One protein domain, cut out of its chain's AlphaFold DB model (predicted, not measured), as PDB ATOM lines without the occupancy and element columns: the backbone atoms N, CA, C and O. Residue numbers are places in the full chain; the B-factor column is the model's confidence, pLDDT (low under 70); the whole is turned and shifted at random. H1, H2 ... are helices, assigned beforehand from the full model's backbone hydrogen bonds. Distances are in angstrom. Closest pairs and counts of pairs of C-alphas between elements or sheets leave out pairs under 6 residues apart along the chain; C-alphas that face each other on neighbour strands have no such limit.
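This is residues 4 to 67 of the 153 residues of an uncharacterized protein of viral metagenome (UniProt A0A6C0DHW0). The model has little regular structure: a flat, loosely wound chain with four short helices strung between loops. H1 and H2 sit beside each other, joined by a wide loop; the winding stretch of residues 26 to 53 leads on to H3 and H4. The 64 printed residues hold H1, H2, H3 and H4 in that order and no named strand; the class is all helix, with only 20 residues in named elements. The whole is loose, with a radius of gyration of the C-alphas of 13.4 A and spans of 38 by 31 by 15 A.

H1, residues 4 to 8, begins with C-alpha 4 at (37.076, -38.400, -40.759) and is 6.3 A long. H2 is residues 21 to 25, 6.1 A; H3 is residues 54 to 57, 5.5 A. H4, residues 60 to 65, 8.6 A, ends with C-alpha 65 at (14.740, -35.955, -48.417).

H1 and H2 only just touch, with 3 pairs of C-alphas within 8 A, the closest those of Cys 5 and Phe 22, 6.8 A. H2 and H4 are near each other, with 5 pairs within 10 A. H3 and H4 are close but not clearly touching; their closest C-alphas, Glu 55 and Leu 63, are 7.4 A apart. H3 is apart from H1 and H2. In H1, H2 and H4 every O i to N i+4 pair is within hydrogen-bond range; H3 is too short for one.

The C-alphas farthest apart, of Ala 13 and Ser 46, are 38.3 A apart. The printed part has no cut. The links H1 to H2 and H2 to H3 are long; H3 to H4 is tight. Residues 12 to 13 have pLDDT under 70.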
ATOM      1  N   HIS A   4      37.703 -37.077 -40.733       80.19
ATOM      2  CA  HIS A   4      37.076 -38.400 -40.759       80.19
ATOM      3  C   HIS A   4      37.112 -39.035 -42.162       80.19
ATOM      4  O   HIS A   4      37.462 -40.203 -42.308       80.19
ATOM      5  N   CYS A   5      36.837 -38.257 -43.217       80.81
ATOM      6  CA  CYS A   5      36.945 -38.732 -44.603       80.81
ATOM      7  C   CYS A   5      38.386 -39.118 -44.965       80.81
ATOM      8  O   CYS A   5      38.596 -40.135 -45.622       80.81
ATOM      9  N   LYS A   6      39.376 -38.328 -44.519       83.69
ATOM     10  CA  LYS A   6      40.800 -38.606 -44.771       83.69
ATOM     11  C   LYS A   6      41.243 -39.929 -44.147       83.69
ATOM     12  O   LYS A   6      42.060 -40.627 -44.734       83.69
ATOM     13  N   GLN A   7      40.717 -40.247 -42.964       82.69
ATOM     14  CA  GLN A   7      41.039 -41.476 -42.241       82.69
ATOM     15  C   GLN A   7      40.380 -42.710 -42.867       82.69
ATOM     16  O   GLN A   7      41.037 -43.734 -43.014       82.69
ATOM     17  N   ILE A   8      39.099 -42.620 -43.238       79.94
ATOM     18  CA  ILE A   8      38.325 -43.785 -43.700       79.94
ATOM     19  C   ILE A   8      38.608 -44.138 -45.161       79.94
ATOM     20  O   ILE A   8      38.641 -45.315 -45.510       79.94
ATOM     21  N   ALA A   9      38.795 -43.141 -46.025       79.06
ATOM     22  CA  ALA A   9      38.963 -43.366 -47.456       79.06
ATOM     23  C   ALA A   9      40.083 -42.477 -48.023       79.06
ATOM     24  O   ALA A   9      39.815 -41.561 -48.810       79.06
ATOM     25  N   PRO A  10      41.349 -42.717 -47.628       74.12
ATOM     26  CA  PRO A  10      42.482 -41.954 -48.138       74.12
ATOM     27  C   PRO A  10      42.557 -42.104 -49.665       74.12
ATOM     28  O   PRO A  10      42.715 -43.202 -50.189       74.12
ATOM     29  N   GLY A  11      42.400 -40.990 -50.384       72.31
ATOM     30  CA  GLY A  11      42.405 -40.944 -51.853       72.31
ATOM     31  C   GLY A  11      41.027 -40.794 -52.506       72.31
ATOM     32  O   GLY A  11      40.954 -40.344 -53.647       72.31
ATOM     33  N   TYR A  12      39.932 -41.056 -51.787       69.62
ATOM     34  CA  TYR A  12      38.581 -40.741 -52.261       69.62
ATOM     35  C   TYR A  12      38.185 -39.347 -51.783       69.62
ATOM     36  O   TYR A  12      37.659 -39.146 -50.685       69.62
ATOM     37  N   ALA A  13      38.491 -38.353 -52.613       59.53
ATOM     38  CA  ALA A  13      38.226 -36.967 -52.288       59.53
ATOM     39  C   ALA A  13      36.773 -36.579 -52.569       59.53
ATOM     40  O   ALA A  13      36.406 -36.299 -53.705       59.53
ATOM     41  N   PHE A  14      35.963 -36.497 -51.513       71.06
ATOM     42  CA  PHE A  14      34.665 -35.828 -51.570       71.06
ATOM     43  C   PHE A  14      34.681 -34.603 -50.660       71.06
ATOM     44  O   PHE A  14      34.845 -34.694 -49.438       71.06
ATOM     45  N   GLU A  15      34.553 -33.426 -51.266       78.69
ATOM     46  CA  GLU A  15      34.340 -32.193 -50.522       78.69
ATOM     47  C   GLU A  15      32.886 -32.101 -50.071       78.69
ATOM     48  O   GLU A  15      31.958 -32.314 -50.845       78.69
ATOM     49  N   HIS A  16      32.688 -31.769 -48.800       79.31
ATOM     50  CA  HIS A  16      31.379 -31.480 -48.237       79.31
ATOM     51  C   HIS A  16      31.512 -30.265 -47.317       79.31
ATOM     52  O   HIS A  16      32.500 -30.135 -46.591       79.31
ATOM     53  N   LYS A  17      30.531 -29.358 -47.382       72.88
ATOM     54  CA  LYS A  17      30.444 -28.176 -46.505       72.88
ATOM     55  C   LYS A  17      29.671 -28.462 -45.214       72.88
ATOM     56  O   LYS A  17      29.846 -27.760 -44.227       72.88
ATOM     57  N   GLU A  18      28.825 -29.486 -45.237       76.44
ATOM     58  CA  GLU A  18      27.945 -29.874 -44.135       76.44
ATOM     59  C   GLU A  18      28.541 -31.033 -43.314       76.44
ATOM     60  O   GLU A  18      29.743 -31.319 -43.391       76.44
ATOM     61  N   ARG A  19      27.700 -31.719 -42.526       80.56
ATOM     62  CA  ARG A  19      28.084 -32.916 -41.764       80.56
ATOM     63  C   ARG A  19      28.715 -33.967 -42.682       80.56
ATOM     64  O   ARG A  19      28.287 -34.156 -43.818       80.56
ATOM     65  N   CYS A  20      29.732 -34.659 -42.171       83.19
ATOM     66  CA  CYS A  20      30.460 -35.678 -42.921       83.19
ATOM     67  C   CYS A  20      29.520 -36.806 -43.387       83.19
ATOM     68  O   CYS A  20      28.876 -37.424 -42.538       83.19
ATOM     69  N   PRO A  21      29.442 -37.118 -44.695       80.81
ATOM     70  CA  PRO A  21      28.522 -38.130 -45.211       80.81
ATOM     71  C   PRO A  21      28.858 -39.533 -44.700       80.81
ATOM     72  O   PRO A  21      27.946 -40.290 -44.379       80.81
ATOM     73  N   PHE A  22      30.148 -39.858 -44.544       83.25
ATOM     74  CA  PHE A  22      30.561 -41.120 -43.926       83.25
ATOM     75  C   PHE A  22      30.065 -41.205 -42.489       83.25
ATOM     76  O   PHE A  22      29.399 -42.166 -42.129       83.25
ATOM     77  N   GLN A  23      30.295 -40.155 -41.701       84.75
ATOM     78  CA  GLN A  23      29.859 -40.115 -40.310       84.75
ATOM     79  C   GLN A  23      28.333 -40.210 -40.190       84.75
ATOM     80  O   GLN A  23      27.820 -40.957 -39.364       84.75
ATOM     81  N   MET A  24      27.598 -39.498 -41.045       84.31
ATOM     82  CA  MET A  24      26.134 -39.531 -41.082       84.31
ATOM     83  C   MET A  24      25.569 -40.884 -41.534       84.31
ATOM     84  O   MET A  24      24.423 -41.182 -41.210       84.31
ATOM     85  N   GLY A  25      26.351 -41.695 -42.250       83.75
ATOM     86  CA  GLY A  25      25.994 -43.062 -42.629       83.75
ATOM     87  C   GLY A  25      26.311 -44.115 -41.561       83.75
ATOM     88  O   GLY A  25      25.818 -45.236 -41.660       83.75
ATOM     89  N   LEU A  26      27.100 -43.781 -40.536       88.38
ATOM     90  CA  LEU A  26      27.447 -44.718 -39.469       88.38
ATOM     91  C   LEU A  26      26.279 -44.886 -38.503       88.38
ATOM     92  O   LEU A  26      25.980 -43.969 -37.739       88.38
ATOM     93  N   LEU A  27      25.660 -46.065 -38.514       89.75
ATOM     94  CA  LEU A  27      24.694 -46.492 -37.508       89.75
ATOM     95  C   LEU A  27      25.423 -47.190 -36.353       89.75
ATOM     96  O   LEU A  27      26.038 -48.239 -36.536       89.75
ATOM     97  N   CYS A  28      25.317 -46.632 -35.150       89.00
ATOM     98  CA  CYS A  28      25.846 -47.255 -33.947       89.00
ATOM     99  C   CYS A  28      24.996 -48.471 -33.563       89.00
ATOM    100  O   CYS A  28      23.801 -48.338 -33.300       89.00
ATOM    101  N   ASN A  29      25.616 -49.647 -33.476       85.06
ATOM    102  CA  ASN A  29      24.939 -50.880 -33.073       85.06
ATOM    103  C   ASN A  29      24.502 -50.868 -31.597       85.06
ATOM    104  O   ASN A  29      23.480 -51.457 -31.291       85.06
ATOM    105  N   ARG A  30      25.201 -50.160 -30.697       86.12
ATOM    106  CA  ARG A  30      24.840 -50.100 -29.265       86.12
ATOM    107  C   ARG A  30      23.562 -49.311 -28.993       86.12
ATOM    108  O   ARG A  30      22.746 -49.725 -28.182       86.12
ATOM    109  N   CYS A  31      23.405 -48.156 -29.641       88.31
ATOM    110  CA  CYS A  31      22.306 -47.231 -29.347       88.31
ATOM    111  C   CYS A  31      21.305 -47.039 -30.493       88.31
ATOM    112  O   CYS A  31      20.354 -46.271 -30.337       88.31
ATOM    113  N   ALA A  32      21.536 -47.677 -31.644       87.31
ATOM    114  CA  ALA A  32      20.745 -47.518 -32.863       87.31
ATOM    115  C   ALA A  32      20.584 -46.047 -33.315       87.31
ATOM    116  O   ALA A  32      19.517 -45.643 -33.780       87.31
ATOM    117  N   ARG A  33      21.636 -45.224 -33.169       87.50
ATOM    118  CA  ARG A  33      21.674 -43.824 -33.642       87.50
ATOM    119  C   ARG A  33      22.796 -43.603 -34.647       87.50
ATOM    120  O   ARG A  33      23.839 -44.247 -34.572       87.50
ATOM    121  N   PHE A  34      22.590 -42.647 -35.548       89.88
ATOM    122  CA  PHE A  34      23.579 -42.268 -36.554       89.88
ATOM    123  C   PHE A  34      24.640 -41.302 -36.015       89.88
ATOM    124  O   PHE A  34      24.389 -40.563 -35.059       89.88
ATOM    125  N   GLY A  35      25.806 -41.259 -36.661       88.88
ATOM    126  CA  GLY A  35      26.814 -40.215 -36.440       88.88
ATOM    127  C   GLY A  35      28.042 -40.637 -35.635       88.88
ATOM    128  O   GLY A  35      28.932 -39.809 -35.436       88.88
ATOM    129  N   HIS A  36      28.096 -41.879 -35.153       88.56
ATOM    130  CA  HIS A  36      29.215 -42.384 -34.357       88.56
ATOM    131  C   HIS A  36      29.333 -43.909 -34.432       88.56
ATOM    132  O   HIS A  36      28.379 -44.615 -34.764       88.56
ATOM    133  N   THR A  37      30.518 -44.406 -34.104       86.06
ATOM    134  CA  THR A  37      30.837 -45.826 -33.969       86.06
ATOM    135  C   THR A  37      30.565 -46.327 -32.544       86.06
ATOM    136  O   THR A  37      30.358 -45.542 -31.617       86.06
ATOM    137  N   ALA A  38      30.552 -47.647 -32.353       85.56
ATOM    138  CA  ALA A  38      30.252 -48.272 -31.061       85.56
ATOM    139  C   ALA A  38      31.230 -47.862 -29.943       85.56
ATOM    140  O   ALA A  38      30.815 -47.674 -28.801       85.56
ATOM    141  N   ASP A  39      32.509 -47.700 -30.282       85.88
ATOM    142  CA  ASP A  39      33.602 -47.282 -29.396       85.88
ATOM    143  C   ASP A  39      33.456 -45.837 -28.899       85.88
ATOM    144  O   ASP A  39      33.873 -45.536 -27.786       85.88
ATOM    145  N   MET A  40      32.797 -44.965 -29.669       87.38
ATOM    146  CA  MET A  40      32.494 -43.584 -29.266       87.38
ATOM    147  C   MET A  40      31.102 -43.434 -28.634       87.38
ATOM    148  O   MET A  40      30.655 -42.319 -28.355       87.38
ATOM    149  N   CYS A  41      30.374 -44.537 -28.442       89.00
ATOM    150  CA  CYS A  41      29.031 -44.501 -27.884       89.00
ATOM    151  C   CYS A  41      29.073 -44.251 -26.372       89.00
ATOM    152  O   CYS A  41      29.762 -44.950 -25.637       89.00
ATOM    153  N   GLN A  42      28.284 -43.279 -25.911       89.44
ATOM    154  CA  GLN A  42      28.166 -42.926 -24.491       89.44
ATOM    155  C   GLN A  42      27.105 -43.752 -23.747       89.44
ATOM    156  O   GLN A  42      26.936 -43.579 -22.542       89.44
ATOM    157  N   ILE A  43      26.363 -44.615 -24.451       84.38
ATOM    158  CA  ILE A  43      25.368 -45.485 -23.820       84.38
ATOM    159  C   ILE A  43      26.092 -46.655 -23.135       84.38
ATOM    160  O   ILE A  43      26.957 -47.269 -23.770       84.38
ATOM    161  N   PRO A  44      25.757 -46.976 -21.868       81.56
ATOM    162  CA  PRO A  44      26.310 -48.132 -21.169       81.56
ATOM    163  C   PRO A  44      26.112 -49.428 -21.962       81.56
ATOM    164  O   PRO A  44      25.071 -49.629 -22.580       81.56
ATOM    165  N   GLU A  45      27.072 -50.355 -21.900       71.81
ATOM    166  CA  GLU A  45      26.962 -51.643 -22.612       71.81
ATOM    167  C   GLU A  45      25.740 -52.472 -22.184       71.81
ATOM    168  O   GLU A  45      25.216 -53.253 -22.974       71.81
ATOM    169  N   SER A  46      25.256 -52.270 -20.955       74.69
ATOM    170  CA  SER A  46      24.035 -52.890 -20.434       74.69
ATOM    171  C   SER A  46      22.749 -52.376 -21.089       74.69
ATOM    172  O   SER A  46      21.715 -53.030 -20.993       74.69
ATOM    173  N   GLU A  47      22.792 -51.217 -21.742       73.88
ATOM    174  CA  GLU A  47      21.635 -50.528 -22.320       73.88
ATOM    175  C   GLU A  47      21.664 -50.604 -23.849       73.88
ATOM    176  O   GLU A  47      21.641 -49.600 -24.562       73.88
ATOM    177  N   TYR A  48      21.718 -51.827 -24.375       74.88
ATOM    178  CA  TYR A  48      21.676 -52.042 -25.814       74.88
ATOM    179  C   TYR A  48      20.286 -51.700 -26.373       74.88
ATOM    180  O   TYR A  48      19.285 -52.351 -26.058       74.88
ATOM    181  N   ALA A  49      20.224 -50.708 -27.258       76.19
ATOM    182  CA  ALA A  49      19.008 -50.334 -27.961       76.19
ATOM    183  C   ALA A  49      18.976 -50.973 -29.352       76.19
ATOM    184  O   ALA A  49      19.876 -50.777 -30.169       76.19
ATOM    185  N   HIS A  50      17.899 -51.700 -29.642       79.75
ATOM    186  CA  HIS A  50      17.636 -52.231 -30.976       79.75
ATOM    187  C   HIS A  50      16.705 -51.286 -31.750       79.75
ATOM    188  O   HIS A  50      15.797 -50.691 -31.157       79.75
ATOM    189  N   PRO A  51      16.884 -51.150 -33.074       84.81
ATOM    190  CA  PRO A  51      15.905 -50.473 -33.906       84.81
ATOM    191  C   PRO A  51      14.608 -51.294 -33.913       84.81
ATOM    192  O   PRO A  51      14.610 -52.488 -34.201       84.81
ATOM    193  N   ASN A  52      13.496 -50.636 -33.600       85.44
ATOM    194  CA  ASN A  52      12.154 -51.218 -33.606       85.44
ATOM    195  C   ASN A  52      11.459 -51.028 -34.962       85.44
ATOM    196  O   ASN A  52      10.548 -51.781 -35.300       85.44
ATOM    197  N   TYR A  53      11.879 -50.024 -35.736       89.69
ATOM    198  CA  TYR A  53      11.306 -49.665 -37.032       89.69
ATOM    199  C   TYR A  53      12.382 -49.586 -38.114       89.69
ATOM    200  O   TYR A  53      13.515 -49.186 -37.842       89.69
ATOM    201  N   ARG A  54      12.029 -49.940 -39.356       89.31
ATOM    202  CA  ARG A  54      12.958 -49.941 -40.502       89.31
ATOM    203  C   ARG A  54      13.552 -48.564 -40.754       89.31
ATOM    204  O   ARG A  54      14.714 -48.452 -41.120       89.31
ATOM    205  N   GLU A  55      12.776 -47.522 -40.516       91.31
ATOM    206  CA  GLU A  55      13.180 -46.133 -40.688       91.31
ATOM    207  C   GLU A  55      14.315 -45.737 -39.734       91.31
ATOM    208  O   GLU A  55      15.100 -44.857 -40.064       91.31
ATOM    209  N   GLN A  56      14.494 -46.433 -38.604       88.38
ATOM    210  CA  GLN A  56      15.648 -46.225 -37.717       88.38
ATOM    211  C   GLN A  56      16.967 -46.758 -38.307       88.38
ATOM    212  O   GLN A  56      18.033 -46.437 -37.792       88.38
ATOM    213  N   LEU A  57      16.905 -47.559 -39.378       89.75
ATOM    214  CA  LEU A  57      18.066 -48.031 -40.142       89.75
ATOM    215  C   LEU A  57      18.408 -47.111 -41.320       89.75
ATOM    216  O   LEU A  57      19.386 -47.351 -42.027       89.75
ATOM    217  N   VAL A  58      17.604 -46.075 -41.556       89.50
ATOM    218  CA  VAL A  58      17.794 -45.124 -42.650       89.50
ATOM    219  C   VAL A  58      18.407 -43.844 -42.080       89.50
ATOM    220  O   VAL A  58      17.885 -43.319 -41.094       89.50
ATOM    221  N   PRO A  59      19.493 -43.304 -42.670       87.38
ATOM    222  CA  PRO A  59      20.072 -42.062 -42.179       87.38
ATOM    223  C   PRO A  59      19.039 -40.921 -42.193       87.38
ATOM    224  O   PRO A  59      18.286 -40.806 -43.166       87.38
ATOM    225  N   PRO A  60      19.021 -40.030 -41.181       85.12
ATOM    226  CA  PRO A  60      18.009 -38.976 -41.068       85.12
ATOM    227  C   PRO A  60      17.890 -38.090 -42.313       85.12
ATOM    228  O   PRO A  60      16.792 -37.745 -42.731       85.12
ATOM    229  N   THR A  61      19.014 -37.812 -42.979       84.50
ATOM    230  CA  THR A  61      19.053 -37.028 -44.223       84.50
ATOM    231  C   THR A  61      18.222 -37.646 -45.347       84.50
ATOM    232  O   THR A  61      17.646 -36.924 -46.158       84.50
ATOM    233  N   HIS A  62      18.138 -38.977 -45.410       87.19
ATOM    234  CA  HIS A  62      17.312 -39.681 -46.386       87.19
ATOM    235  C   HIS A  62      15.840 -39.701 -45.985       87.19
ATOM    236  O   HIS A  62      14.984 -39.617 -46.866       87.19
ATOM    237  N   LEU A  63      15.536 -39.772 -44.687       89.94
ATOM    238  CA  LEU A  63      14.158 -39.676 -44.204       89.94
ATOM    239  C   LEU A  63      13.548 -38.325 -44.589       89.94
ATOM    240  O   LEU A  63      12.477 -38.297 -45.195       89.94
ATOM    241  N   ASP A  64      14.280 -37.237 -44.340       87.25
ATOM    242  CA  ASP A  64      13.844 -35.876 -44.663       87.25
ATOM    243  C   ASP A  64      13.713 -35.672 -46.178       87.25
ATOM    244  O   ASP A  64      12.690 -35.195 -46.665       87.25
ATOM    245  N   LYS A  65      14.723 -36.100 -46.952       91.38
ATOM    246  CA  LYS A  65      14.740 -35.955 -48.417       91.38
ATOM    247  C   LYS A  65      13.569 -36.659 -49.107       91.38
ATOM    248  O   LYS A  65      13.111 -36.198 -50.151       91.38
ATOM    249  N   HIS A  66      13.127 -37.790 -48.564       93.25
ATOM    250  CA  HIS A  66      12.069 -38.614 -49.149       93.25
ATOM    251  C   HIS A  66      10.729 -38.489 -48.413       93.25
ATOM    252  O   HIS A  66       9.801 -39.231 -48.731       93.25
ATOM    253  N   SER A  67      10.612 -37.562 -47.454       94.50
ATOM    254  CA  SER A  67       9.408 -37.355 -46.638       94.50
ATOM    255  C   SER A  67       8.885 -38.649 -46.000       94.50
ATOM    256  O   SER A  67       7.676 -38.880 -45.916       94.50
TER     257      SER A  67